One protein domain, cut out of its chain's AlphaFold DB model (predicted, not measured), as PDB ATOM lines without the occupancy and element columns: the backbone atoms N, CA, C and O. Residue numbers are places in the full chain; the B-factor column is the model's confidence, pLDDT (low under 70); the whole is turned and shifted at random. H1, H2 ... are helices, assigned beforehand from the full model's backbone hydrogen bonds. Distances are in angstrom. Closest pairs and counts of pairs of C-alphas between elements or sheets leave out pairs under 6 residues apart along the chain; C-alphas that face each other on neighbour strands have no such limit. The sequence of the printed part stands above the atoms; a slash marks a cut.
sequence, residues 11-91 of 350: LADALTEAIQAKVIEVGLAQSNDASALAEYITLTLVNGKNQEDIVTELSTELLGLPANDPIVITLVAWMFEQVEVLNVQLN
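This is residues 11 to 91 of the 350 residues of an uncharacterized protein of Verticillium longisporum (UniProt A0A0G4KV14). One long helix, H4, runs through most of the length of this small domain, with the helical hairpin of H1 and H2 packed on it through H1. The shorter H3 packs at a steep tilt on the early part of H4, residues 72 to 77, and H2 comes near H4 without touching it. The printed part has 81 residues with four named helices, in the order H1, H2, H3, H4, and no named strand; the class is all helix. The whole is compact, with a radius of gyration of the C-alphas of 11.8 A and spans of 37 by 26 by 19 A.

The longest helix is H4, residues 70 to 91. It touches H1, residues 11 to 25, closest at the C-alphas of Leu 11 and Leu 86, 6.4 A apart. The two run opposite ways at a shallow tilt of 32 degrees, only just short of steep. H4 also touches H3, residues 51 to 62, with residues 72 to 77 alone of H4. Their closest C-alphas, those of Val 55 and Ile 73, are 6.0 A apart, and the two run opposite ways at a steep tilt of 59 degrees. H1 touches H2, residues 31 to 46, with the C-alphas of Thr 16 and Ala 38 closest at 5.2 A; they form a helical hairpin, opposite ways at a steep tilt of 44 degrees. H2 and H4 are near each other. H2 and H3 are close but not clearly touching, with the C-alphas of Thr 44 and Ile 54 closest at 7.4 A. H1 and H3 are apart. The helix packing is mostly crossed, but only just. In H1 and H4 every O i to N i+4 pair is within hydrogen-bond range; in H2 it is 10 of 12 and in H3 7 of 8.

H4 measures 31.5 A from its first to its last C-alpha, from C-alpha 70 at (60.313, 34.867, 266.596) to C-alpha 91 at (62.147, 7.741, 282.438). H1 measures 21.0 A and begins at C-alpha 11, at (59.862, 16.412, 285.246). H2 measures 22.8 A, and H3 15.3 A.

The two C-alphas farthest apart, those of Pro 66 and Asn 91, are 36.9 A apart. The first and last printed C-alphas, those of Leu 11 and Asn 91, are 9.4 A apart. The printed part has no cut. The links from H1 to H2 and from H2 to H3 are tight, and that from H3 to H4, seven residues, is short. The mean pLDDT of the printed part is 82.3, and residue 31 is under 70.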
ATOM      1  N   LEU A  11      59.756  15.862 286.591       79.00
ATOM      2  CA  LEU A  11      59.862  16.412 285.246       79.00
ATOM      3  C   LEU A  11      59.329  17.850 285.164       79.00
ATOM      4  O   LEU A  11      59.963  18.686 284.530       79.00
ATOM      5  N   ALA A  12      58.206  18.157 285.819       80.12
ATOM      6  CA  ALA A  12      57.646  19.509 285.865       80.12
ATOM      7  C   ALA A  12      58.547  20.484 286.648       80.12
ATOM      8  O   ALA A  12      58.730  21.625 286.224       80.12
ATOM      9  N   ASP A  13      59.161  20.023 287.742       82.88
ATOM     10  CA  ASP A  13      60.100  20.836 288.527       82.88
ATOM     11  C   ASP A  13      61.379  21.135 287.723       82.88
ATOM     12  O   ASP A  13      61.789  22.292 287.611       82.88
ATOM     13  N   ALA A  14      61.957  20.113 287.077       84.50
ATOM     14  CA  ALA A  14      63.135  20.271 286.219       84.50
ATOM     15  C   ALA A  14      62.859  21.157 284.991       84.50
ATOM     16  O   ALA A  14      63.710  21.955 284.593       84.50
ATOM     17  N   LEU A  15      61.663  21.052 284.400       86.19
ATOM     18  CA  LEU A  15      61.234  21.946 283.326       86.19
ATOM     19  C   LEU A  15      61.140  23.388 283.808       86.19
ATOM     20  O   LEU A  15      61.641  24.276 283.128       86.19
ATOM     21  N   THR A  16      60.542  23.631 284.973       87.25
ATOM     22  CA  THR A  16      60.360  24.991 285.504       87.25
ATOM     23  C   THR A  16      61.706  25.688 285.718       87.25
ATOM     24  O   THR A  16      61.876  26.835 285.305       87.25
ATOM     25  N   GLU A  17      62.701  24.981 286.263       89.19
ATOM     26  CA  GLU A  17      64.061  25.511 286.429       89.19
ATOM     27  C   GLU A  17      64.741  25.803 285.077       89.19
ATOM     28  O   GLU A  17      65.332  26.870 284.882       89.19
ATOM     29  N   ALA A  18      64.606  24.895 284.104       89.25
ATOM     30  CA  ALA A  18      65.171  25.076 282.768       89.25
ATOM     31  C   ALA A  18      64.522  26.255 282.018       89.25
ATOM     32  O   ALA A  18      65.218  27.061 281.395       89.25
ATOM     33  N   ILE A  19      63.194  26.374 282.088       88.38
ATOM     34  CA  ILE A  19      62.424  27.448 281.453       88.38
ATOM     35  C   ILE A  19      62.805  28.793 282.066       88.38
ATOM     36  O   ILE A  19      63.059  29.743 281.326       88.38
ATOM     37  N   GLN A  20      62.923  28.877 283.394       88.56
ATOM     38  CA  GLN A  20      63.345  30.103 284.067       88.56
ATOM     39  C   GLN A  20      64.716  30.580 283.564       88.56
ATOM     40  O   GLN A  20      64.881  31.762 283.254       88.56
ATOM     41  N   ALA A  21      65.685  29.668 283.432       88.50
ATOM     42  CA  ALA A  21      67.008  29.995 282.906       88.50
ATOM     43  C   ALA A  21      66.937  30.525 281.464       88.50
ATOM     44  O   ALA A  21      67.570  31.537 281.150       88.50
ATOM     45  N   LYS A  22      66.118  29.905 280.602       86.00
ATOM     46  CA  LYS A  22      65.952  30.365 279.216       86.00
ATOM     47  C   LYS A  22      65.219  31.685 279.077       86.00
ATOM     48  O   LYS A  22      65.626  32.503 278.261       86.00
ATOM     49  N   VAL A  23      64.194  31.940 279.879       86.25
ATOM     50  CA  VAL A  23      63.473  33.221 279.852       86.25
ATOM     51  C   VAL A  23      64.406  34.385 280.218       86.25
ATOM     52  O   VAL A  23      64.334  35.448 279.599       86.25
ATOM     53  N   ILE A  24      65.322  34.174 281.171       86.88
ATOM     54  CA  ILE A  24      66.334  35.171 281.554       86.88
ATOM     55  C   ILE A  24      67.385  35.343 280.448       86.88
ATOM     56  O   ILE A  24      67.740  36.473 280.118       86.88
ATOM     57  N   GLU A  25      67.873  34.248 279.855       85.88
ATOM     58  CA  GLU A  25      68.870  34.275 278.769       85.88
ATOM     59  C   GLU A  25      68.364  35.035 277.541       85.88
ATOM     60  O   GLU A  25      69.088  35.830 276.942       85.88
ATOM     61  N   VAL A  26      67.099  34.814 277.193       84.56
ATOM     62  CA  VAL A  26      66.441  35.434 276.043       84.56
ATOM     63  C   VAL A  26      66.031  36.890 276.338       84.56
ATOM     64  O   VAL A  26      65.649  37.632 275.435       84.56
ATOM     65  N   GLY A  27      66.153  37.340 277.590       81.12
ATOM     66  CA  GLY A  27      65.810  38.703 278.002       81.12
ATOM     67  C   GLY A  27      64.305  38.982 277.999       81.12
ATOM     68  O   GLY A  27      63.901  40.142 277.995       81.12
ATOM     69  N   LEU A  28      63.485  37.928 278.006       78.38
ATOM     70  CA  LEU A  28      62.023  38.007 278.002       78.38
ATOM     71  C   LEU A  28      61.462  38.468 279.349       78.38
ATOM     72  O   LEU A  28      60.406  39.092 279.389       78.38
ATOM     73  N   ALA A  29      62.161  38.180 280.452       73.75
ATOM     74  CA  ALA A  29      61.753  38.620 281.779       73.75
ATOM     75  C   ALA A  29      62.931  38.824 282.735       73.75
ATOM     76  O   ALA A  29      64.010  38.250 282.573       73.75
ATOM     77  N   GLN A  30      62.702  39.637 283.768       72.25
ATOM     78  CA  GLN A  30      63.636  39.808 284.881       72.25
ATOM     79  C   GLN A  30      63.553  38.611 285.839       72.25
ATOM     80  O   GLN A  30      62.583  37.858 285.825       72.25
ATOM     81  N   SER A  31      64.569  38.408 286.682       66.88
ATOM     82  CA  SER A  31      64.706  37.191 287.503       66.88
ATOM     83  C   SER A  31      63.531  36.918 288.455       66.88
ATOM     84  O   SER A  31      63.257  35.759 288.761       66.88
ATOM     85  N   ASN A  32      62.834  37.964 288.902       71.00
ATOM     86  CA  ASN A  32      61.616  37.891 289.713       71.00
ATOM     87  C   ASN A  32      60.400  37.412 288.910       71.00
ATOM     88  O   ASN A  32      59.634  36.590 289.404       71.00
ATOM     89  N   ASP A  33      60.248  37.892 287.678       79.56
ATOM     90  CA  ASP A  33      59.094  37.581 286.834       79.56
ATOM     91  C   ASP A  33      59.297  36.242 286.112       79.56
ATOM     92  O   ASP A  33      58.356  35.474 285.947       79.56
ATOM     93  N   ALA A  34      60.545  35.885 285.795       80.06
ATOM     94  CA  ALA A  34      60.909  34.627 285.145       80.06
ATOM     95  C   ALA A  34      60.456  33.380 285.926       80.06
ATOM     96  O   ALA A  34      60.132  32.374 285.305       80.06
ATOM     97  N   SER A  35      60.406  33.441 287.264       85.31
ATOM     98  CA  SER A  35      59.923  32.325 288.095       85.31
ATOM     99  C   SER A  35      58.417  32.104 287.933       85.31
ATOM    100  O   SER A  35      57.983  30.986 287.688       85.31
ATOM    101  N   ALA A  36      57.619  33.174 288.028       83.81
ATOM    102  CA  ALA A  36      56.164  33.092 287.891       83.81
ATOM    103  C   ALA A  36      55.750  32.740 286.453       83.81
ATOM    104  O   ALA A  36      54.816  31.970 286.236       83.81
ATOM    105  N   LEU A  37      56.484  33.270 285.469       82.56
ATOM    106  CA  LEU A  37      56.305  32.927 284.063       82.56
ATOM    107  C   LEU A  37      56.623  31.451 283.821       82.56
ATOM    108  O   LEU A  37      55.821  30.764 283.205       82.56
ATOM    109  N   ALA A  38      57.739  30.938 284.343       84.12
ATOM    110  CA  ALA A  38      58.092  29.529 284.193       84.12
ATOM    111  C   ALA A  38      57.026  28.598 284.787       84.12
ATOM    112  O   ALA A  38      56.626  27.646 284.125       84.12
ATOM    113  N   GLU A  39      56.499  28.900 285.978       84.38
ATOM    114  CA  GLU A  39      55.411  28.121 286.587       84.38
ATOM    115  C   GLU A  39      54.133  28.132 285.730       84.38
ATOM    116  O   GLU A  39      53.524  27.084 285.502       84.38
ATOM    117  N   TYR A  40      53.745  29.301 285.205       84.06
ATOM    118  CA  TYR A  40      52.591  29.430 284.311       84.06
ATOM    119  C   TYR A  40      52.789  28.666 282.994       84.06
ATOM    120  O   TYR A  40      51.868  27.996 282.512       84.06
ATOM    121  N   ILE A  41      53.993  28.722 282.415       83.00
ATOM    122  CA  ILE A  41      54.279  28.017 281.165       83.00
ATOM    123  C   ILE A  41      54.310  26.496 281.392       83.00
ATOM    124  O   ILE A  41      53.731  25.735 280.616       83.00
ATOM    125  N   THR A  42      54.910  26.024 282.488       83.69
ATOM    126  CA  THR A  42      54.861  24.602 282.856       83.69
ATOM    127  C   THR A  42      53.413  24.138 283.033       83.69
ATOM    128  O   THR A  42      53.047  23.070 282.548       83.69
ATOM    129  N   LEU A  43      52.549  24.948 283.652       82.62
ATOM    130  CA  LEU A  43      51.130  24.623 283.818       82.62
ATOM    131  C   LEU A  43      50.385  24.534 282.476       82.62
ATOM    132  O   LEU A  43      49.587  23.619 282.269       82.62
ATOM    133  N   THR A  44      50.640  25.460 281.549       80.62
ATOM    134  CA  THR A  44      50.022  25.442 280.210       80.62
ATOM    135  C   THR A  44      50.513  24.272 279.357       80.62
ATOM    136  O   THR A  44      49.703  23.675 278.644       80.62
ATOM    137  N   LEU A  45      51.778  23.863 279.504       78.44
ATOM    138  CA  LEU A  45      52.308  22.635 278.904       78.44
ATOM    139  C   LEU A  45      51.662  21.369 279.482       78.44
ATOM    140  O   LEU A  45      51.290  20.471 278.729       78.44
ATOM    141  N   VAL A  46      51.476  21.301 280.802       77.81
ATOM    142  CA  VAL A  46      50.790  20.176 281.465       77.81
ATOM    143  C   VAL A  46      49.341  20.042 280.989       77.81
ATOM    144  O   VAL A  46      48.837  18.934 280.811       77.81
ATOM    145  N   ASN A  47      48.677  21.165 280.717       79.12
ATOM    146  CA  ASN A  47      47.319  21.177 280.174       79.12
ATOM    147  C   ASN A  47      47.240  20.698 278.709       79.12
ATOM    148  O   ASN A  47      46.139  20.592 278.170       79.12
ATOM    149  N   GLY A  48      48.374  20.389 278.067       73.62
ATOM    150  CA  GLY A  48      48.425  19.814 276.724       73.62
ATOM    151  C   GLY A  48      48.045  20.793 275.615       73.62
ATOM    152  O   GLY A  48      47.570  20.356 274.568       73.62
ATOM    153  N   LYS A  49      48.215  22.105 275.837       77.19
ATOM    154  CA  LYS A  49      47.976  23.110 274.793       77.19
ATOM    155  C   LYS A  49      48.943  22.916 273.621       77.19
ATOM    156  O   LYS A  49      50.086  22.493 273.803       77.19
ATOM    157  N   ASN A  50      48.476  23.225 272.413       80.19
ATOM    158  CA  ASN A  50      49.303  23.120 271.215       80.19
ATOM    159  C   ASN A  50      50.363  24.225 271.193       80.19
ATOM    160  O   ASN A  50      50.181  25.294 271.772       80.19
ATOM    161  N   GLN A  51      51.451  23.987 270.463       79.88
ATOM    162  CA  GLN A  51      52.546  24.944 270.310       79.88
ATOM    163  C   GLN A  51      52.072  26.323 269.816       79.88
ATOM    164  O   GLN A  51      52.514  27.336 270.344       79.88
ATOM    165  N   GLU A  52      51.157  26.368 268.847       81.75
ATOM    166  CA  GLU A  52      50.636  27.622 268.277       81.75
ATOM    167  C   GLU A  52      49.766  28.406 269.277       81.75
ATOM    168  O   GLU A  52      49.888  29.627 269.396       81.75
ATOM    169  N   ASP A  53      48.951  27.697 270.059       84.12
ATOM    170  CA  ASP A  53      48.113  28.289 271.108       84.12
ATOM    171  C   ASP A  53      48.985  28.856 272.242       84.12
ATOM    172  O   ASP A  53      48.757  29.961 272.725       84.12
ATOM    173  N   ILE A  54      50.047  28.138 272.621       83.00
ATOM    174  CA  ILE A  54      51.008  28.603 273.629       83.00
ATOM    175  C   ILE A  54      51.765  29.832 273.121       83.00
ATOM    176  O   ILE A  54      51.921  30.800 273.857       83.00
ATOM    177  N   VAL A  55      52.226  29.839 271.867       84.31
ATOM    178  CA  VAL A  55      52.923  31.006 271.299       84.31
ATOM    179  C   VAL A  55      52.024  32.238 271.319       84.31
ATOM    180  O   VAL A  55      52.475  33.313 271.720       84.31
ATOM    181  N   THR A  56      50.762  32.094 270.914       84.69
ATOM    182  CA  THR A  56      49.813  33.212 270.875       84.69
ATOM    183  C   THR A  56      49.458  33.712 272.274       84.69
ATOM    184  O   THR A  56      49.527  34.917 272.499       84.69
ATOM    185  N   GLU A  57      49.182  32.838 273.242       84.44
ATOM    186  CA  GLU A  57      48.920  33.245 274.632       84.44
ATOM    187  C   GLU A  57      50.151  33.880 275.296       84.44
ATOM    188  O   GLU A  57      50.055  34.966 275.867       84.44
ATOM    189  N   LEU A  58      51.335  33.273 275.171       82.06
ATOM    190  CA  LEU A  58      52.554  33.818 275.777       82.06
ATOM    191  C   LEU A  58      52.932  35.176 275.187       82.06
ATOM    192  O   LEU A  58      53.286  36.094 275.926       82.06
ATOM    193  N   SER A  59      52.849  35.330 273.867       81.50
ATOM    194  CA  SER A  59      53.164  36.609 273.228       81.50
ATOM    195  C   SER A  59      52.121  37.679 273.556       81.50
ATOM    196  O   SER A  59      52.504  38.770 273.969       81.50
ATOM    197  N   THR A  60      50.824  37.383 273.435       82.06
ATOM    198  CA  THR A  60      49.765  38.402 273.546       82.06
ATOM    199  C   THR A  60      49.327  38.699 274.979       82.06
ATOM    200  O   THR A  60      49.168  39.869 275.325       82.06
ATOM    201  N   GLU A  61      49.142  37.677 275.813       80.81
ATOM    202  CA  GLU A  61      48.591  37.814 277.168       80.81
ATOM    203  C   GLU A  61      49.685  38.122 278.191       80.81
ATOM    204  O   GLU A  61      49.492  38.934 279.094       80.81
ATOM    205  N   LEU A  62      50.852  37.496 278.028       75.50
ATOM    206  CA  LEU A  62      51.891  37.499 279.053       75.50
ATOM    207  C   LEU A  62      52.963  38.569 278.818       75.50
ATOM    208  O   LEU A  62      53.451  39.180 279.767       75.50
ATOM    209  N   LEU A  63      53.323  38.805 277.555       79.06
ATOM    210  CA  LEU A  63      54.424  39.700 277.180       79.06
ATOM    211  C   LEU A  63      53.958  40.964 276.442       79.06
ATOM    212  O   LEU A  63      54.744  41.897 276.280       79.06
ATOM    213  N   GLY A  64      52.699  41.014 275.990       78.75
ATOM    214  CA  GLY A  64      52.173  42.118 275.176       78.75
ATOM    215  C   GLY A  64      52.918  42.312 273.847       78.75
ATOM    216  O   GLY A  64      52.909  43.403 273.274       78.75
ATOM    217  N   LEU A  65      53.600  41.267 273.382       81.00
ATOM    218  CA  LEU A  65      54.361  41.204 272.141       81.00
ATOM    219  C   LEU A  65      53.435  40.867 270.962       81.00
ATOM    220  O   LEU A  65      52.322  40.366 271.150       81.00
ATOM    221  N   PRO A  66      53.865  41.130 269.714       79.69
ATOM    222  CA  PRO A  66      53.128  40.666 268.546       79.69
ATOM    223  C   PRO A  66      52.948  39.142 268.592       79.69
ATOM    224  O   PRO A  66      53.880  38.415 268.929       79.69
ATOM    225  N   ALA A  67      51.772  38.667 268.169       72.38
ATOM    226  CA  ALA A  67      51.356  37.258 268.227       72.38
ATOM    227  C   ALA A  67      52.305  36.253 267.530       72.38
ATOM    228  O   ALA A  67      52.133  35.047 267.657       72.38
ATOM    229  N   ASN A  68      53.278  36.752 266.766       77.62
ATOM    230  CA  ASN A  68      54.219  35.982 265.959       77.62
ATOM    231  C   ASN A  68      55.669  36.447 266.188       77.62
ATOM    232  O   ASN A  68      56.460  36.559 265.250       77.62
ATOM    233  N   ASP A  69      56.014  36.789 267.431       82.81
ATOM    234  CA  ASP A  69      57.388  37.144 267.778       82.81
ATOM    235  C   ASP A  69      58.316  35.913 267.625       82.81
ATOM    236  O   ASP A  69      58.086  34.885 268.277       82.81
ATOM    237  N   PRO A  70      59.374  35.977 266.788       85.12
ATOM    238  CA  PRO A  70      60.313  34.867 266.596       85.12
ATOM    239  C   PRO A  70      60.990  34.415 267.893       85.12
ATOM    240  O   PRO A  70      61.370  33.249 268.022       85.12
ATOM    241  N   ILE A  71      61.130  35.312 268.868       85.06
ATOM    242  CA  ILE A  71      61.732  35.003 270.162       85.06
ATOM    243  C   ILE A  71      60.850  34.022 270.950       85.06
ATOM    244  O   ILE A  71      61.338  33.042 271.509       85.06
ATOM    245  N   VAL A  72      59.534  34.240 270.946       85.06
ATOM    246  CA  VAL A  72      58.579  33.368 271.644       85.06
ATOM    247  C   VAL A  72      58.445  32.035 270.911       85.06
ATOM    248  O   VAL A  72      58.435  30.983 271.541       85.06
ATOM    249  N   ILE A  73      58.426  32.053 269.576       87.00
ATOM    250  CA  ILE A  73      58.356  30.830 268.759       87.00
ATOM    251  C   ILE A  73      59.560  29.916 269.024       87.00
ATOM    252  O   ILE A  73      59.395  28.710 269.224       87.00
ATOM    253  N   THR A  74      60.769  30.484 269.050       88.56
ATOM    254  CA  THR A  74      62.000  29.725 269.319       88.56
ATOM    255  C   THR A  74      62.054  29.204 270.751       88.56
ATOM    256  O   THR A  74      62.452  28.057 270.953       88.56
ATOM    257  N   LEU A  75      61.586  29.990 271.728       86.25
ATOM    258  CA  LEU A  75      61.446  29.534 273.108       86.25
ATOM    259  C   LEU A  75      60.510  28.326 273.191       86.25
ATOM    260  O   LEU A  75      60.900  27.298 273.731       86.25
ATOM    261  N   VAL A  76      59.301  28.418 272.634       86.50
ATOM    262  CA  VAL A  76      58.318  27.332 272.730       86.50
ATOM    263  C   VAL A  76      58.823  26.072 272.017       86.50
ATOM    264  O   VAL A  76      58.698  24.983 272.570       86.50
ATOM    265  N   ALA A  77      59.461  26.196 270.849       88.56
ATOM    266  CA  ALA A  77      60.082  25.053 270.171       88.56
ATOM    267  C   ALA A  77      61.141  24.361 271.050       88.56
ATOM    268  O   ALA A  77      61.109  23.140 271.209       88.56
ATOM    269  N   TRP A  78      62.021  25.145 271.682       90.19
ATOM    270  CA  TRP A  78      63.020  24.638 272.626       90.19
ATOM    271  C   TRP A  78      62.381  23.973 273.854       90.19
ATOM    272  O   TRP A  78      62.877  22.961 274.342       90.19
ATOM    273  N   MET A  79      61.261  24.500 274.352       86.06
ATOM    274  CA  MET A  79      60.573  23.920 275.504       86.06
ATOM    275  C   MET A  79      60.068  22.508 275.216       86.06
ATOM    276  O   MET A  79      60.291  21.621 276.035       86.06
ATOM    277  N   PHE A  80      59.439  22.280 274.058       85.00
ATOM    278  CA  PHE A  80      58.977  20.944 273.661       85.00
ATOM    279  C   PHE A  80      60.135  19.952 273.487       85.00
ATOM    280  O   PHE A  80      60.014  18.805 273.917       85.00
ATOM    281  N   GLU A  81      61.270  20.399 272.943       88.25
ATOM    282  CA  GLU A  81      62.500  19.599 272.894       88.25
ATOM    283  C   GLU A  81      62.988  19.240 274.308       88.25
ATOM    284  O   GLU A  81      63.292  18.080 274.595       88.25
ATOM    285  N   GLN A  82      62.968  20.197 275.242       86.69
ATOM    286  CA  GLN A  82      63.355  19.927 276.627       86.69
ATOM    287  C   GLN A  82      62.421  18.983 277.365       86.69
ATOM    288  O   GLN A  82      62.903  18.223 278.208       86.69
ATOM    289  N   VAL A  83      61.121  18.982 277.059       84.50
ATOM    290  CA  VAL A  83      60.211  17.971 277.611       84.50
ATOM    291  C   VAL A  83      60.675  16.575 277.198       84.50
ATOM    292  O   VAL A  83      60.740  15.689 278.046       84.50
ATOM    293  N   GLU A  84      61.046  16.372 275.932       83.69
ATOM    294  CA  GLU A  84      61.517  15.078 275.431       83.69
ATOM    295  C   GLU A  84      62.855  14.670 276.062       83.69
ATOM    296  O   GLU A  84      62.986  13.552 276.567       83.69
ATOM    297  N   VAL A  85      63.818  15.591 276.129       86.81
ATOM    298  CA  VAL A  85      65.137  15.351 276.735       86.81
ATOM    299  C   VAL A  85      65.021  14.990 278.219       86.81
ATOM    300  O   VAL A  85      65.644  14.027 278.675       86.81
ATOM    301  N   LEU A  86      64.216  15.729 278.986       83.50
ATOM    302  CA  LEU A  86      64.002  15.454 280.408       83.50
ATOM    303  C   LEU A  86      63.181  14.181 280.622       83.50
ATOM    304  O   LEU A  86      63.459  13.428 281.554       83.50
ATOM    305  N   ASN A  87      62.224  13.889 279.739       81.00
ATOM    306  CA  ASN A  87      61.475  12.637 279.764       81.00
ATOM    307  C   ASN A  87      62.399  11.430 279.549       81.00
ATOM    308  O   ASN A  87      62.323  10.465 280.304       81.00
ATOM    309  N   VAL A  88      63.323  11.493 278.585       82.69
ATOM    310  CA  VAL A  88      64.314  10.429 278.351       82.69
ATOM    311  C   VAL A  88      65.302  10.316 279.515       82.69
ATOM    312  O   VAL A  88      65.652   9.209 279.903       82.69
ATOM    313  N   GLN A  89      65.729  11.417 280.133       80.06
ATOM    314  CA  GLN A  89      66.633  11.348 281.289       80.06
ATOM    315  C   GLN A  89      65.965  10.765 282.541       80.06
ATOM    316  O   GLN A  89      66.581   9.974 283.255       80.06
ATOM    317  N   LEU A  90      64.713  11.140 282.809       74.50
ATOM    318  CA  LEU A  90      63.996  10.729 284.018       74.50
ATOM    319  C   LEU A  90      63.340   9.352 283.876       74.50
ATOM    320  O   LEU A  90      63.350   8.580 284.833       74.50
ATOM    321  N   ASN A  91      62.807   9.023 282.696       71.94
ATOM    322  CA  ASN A  91      62.147   7.741 282.438       71.94
ATOM    323  C   ASN A  91      63.033   6.740 281.680       71.94
ATOM    324  O   ASN A  91      62.822   5.543 281.820       71.94
TER     325      ASN A  91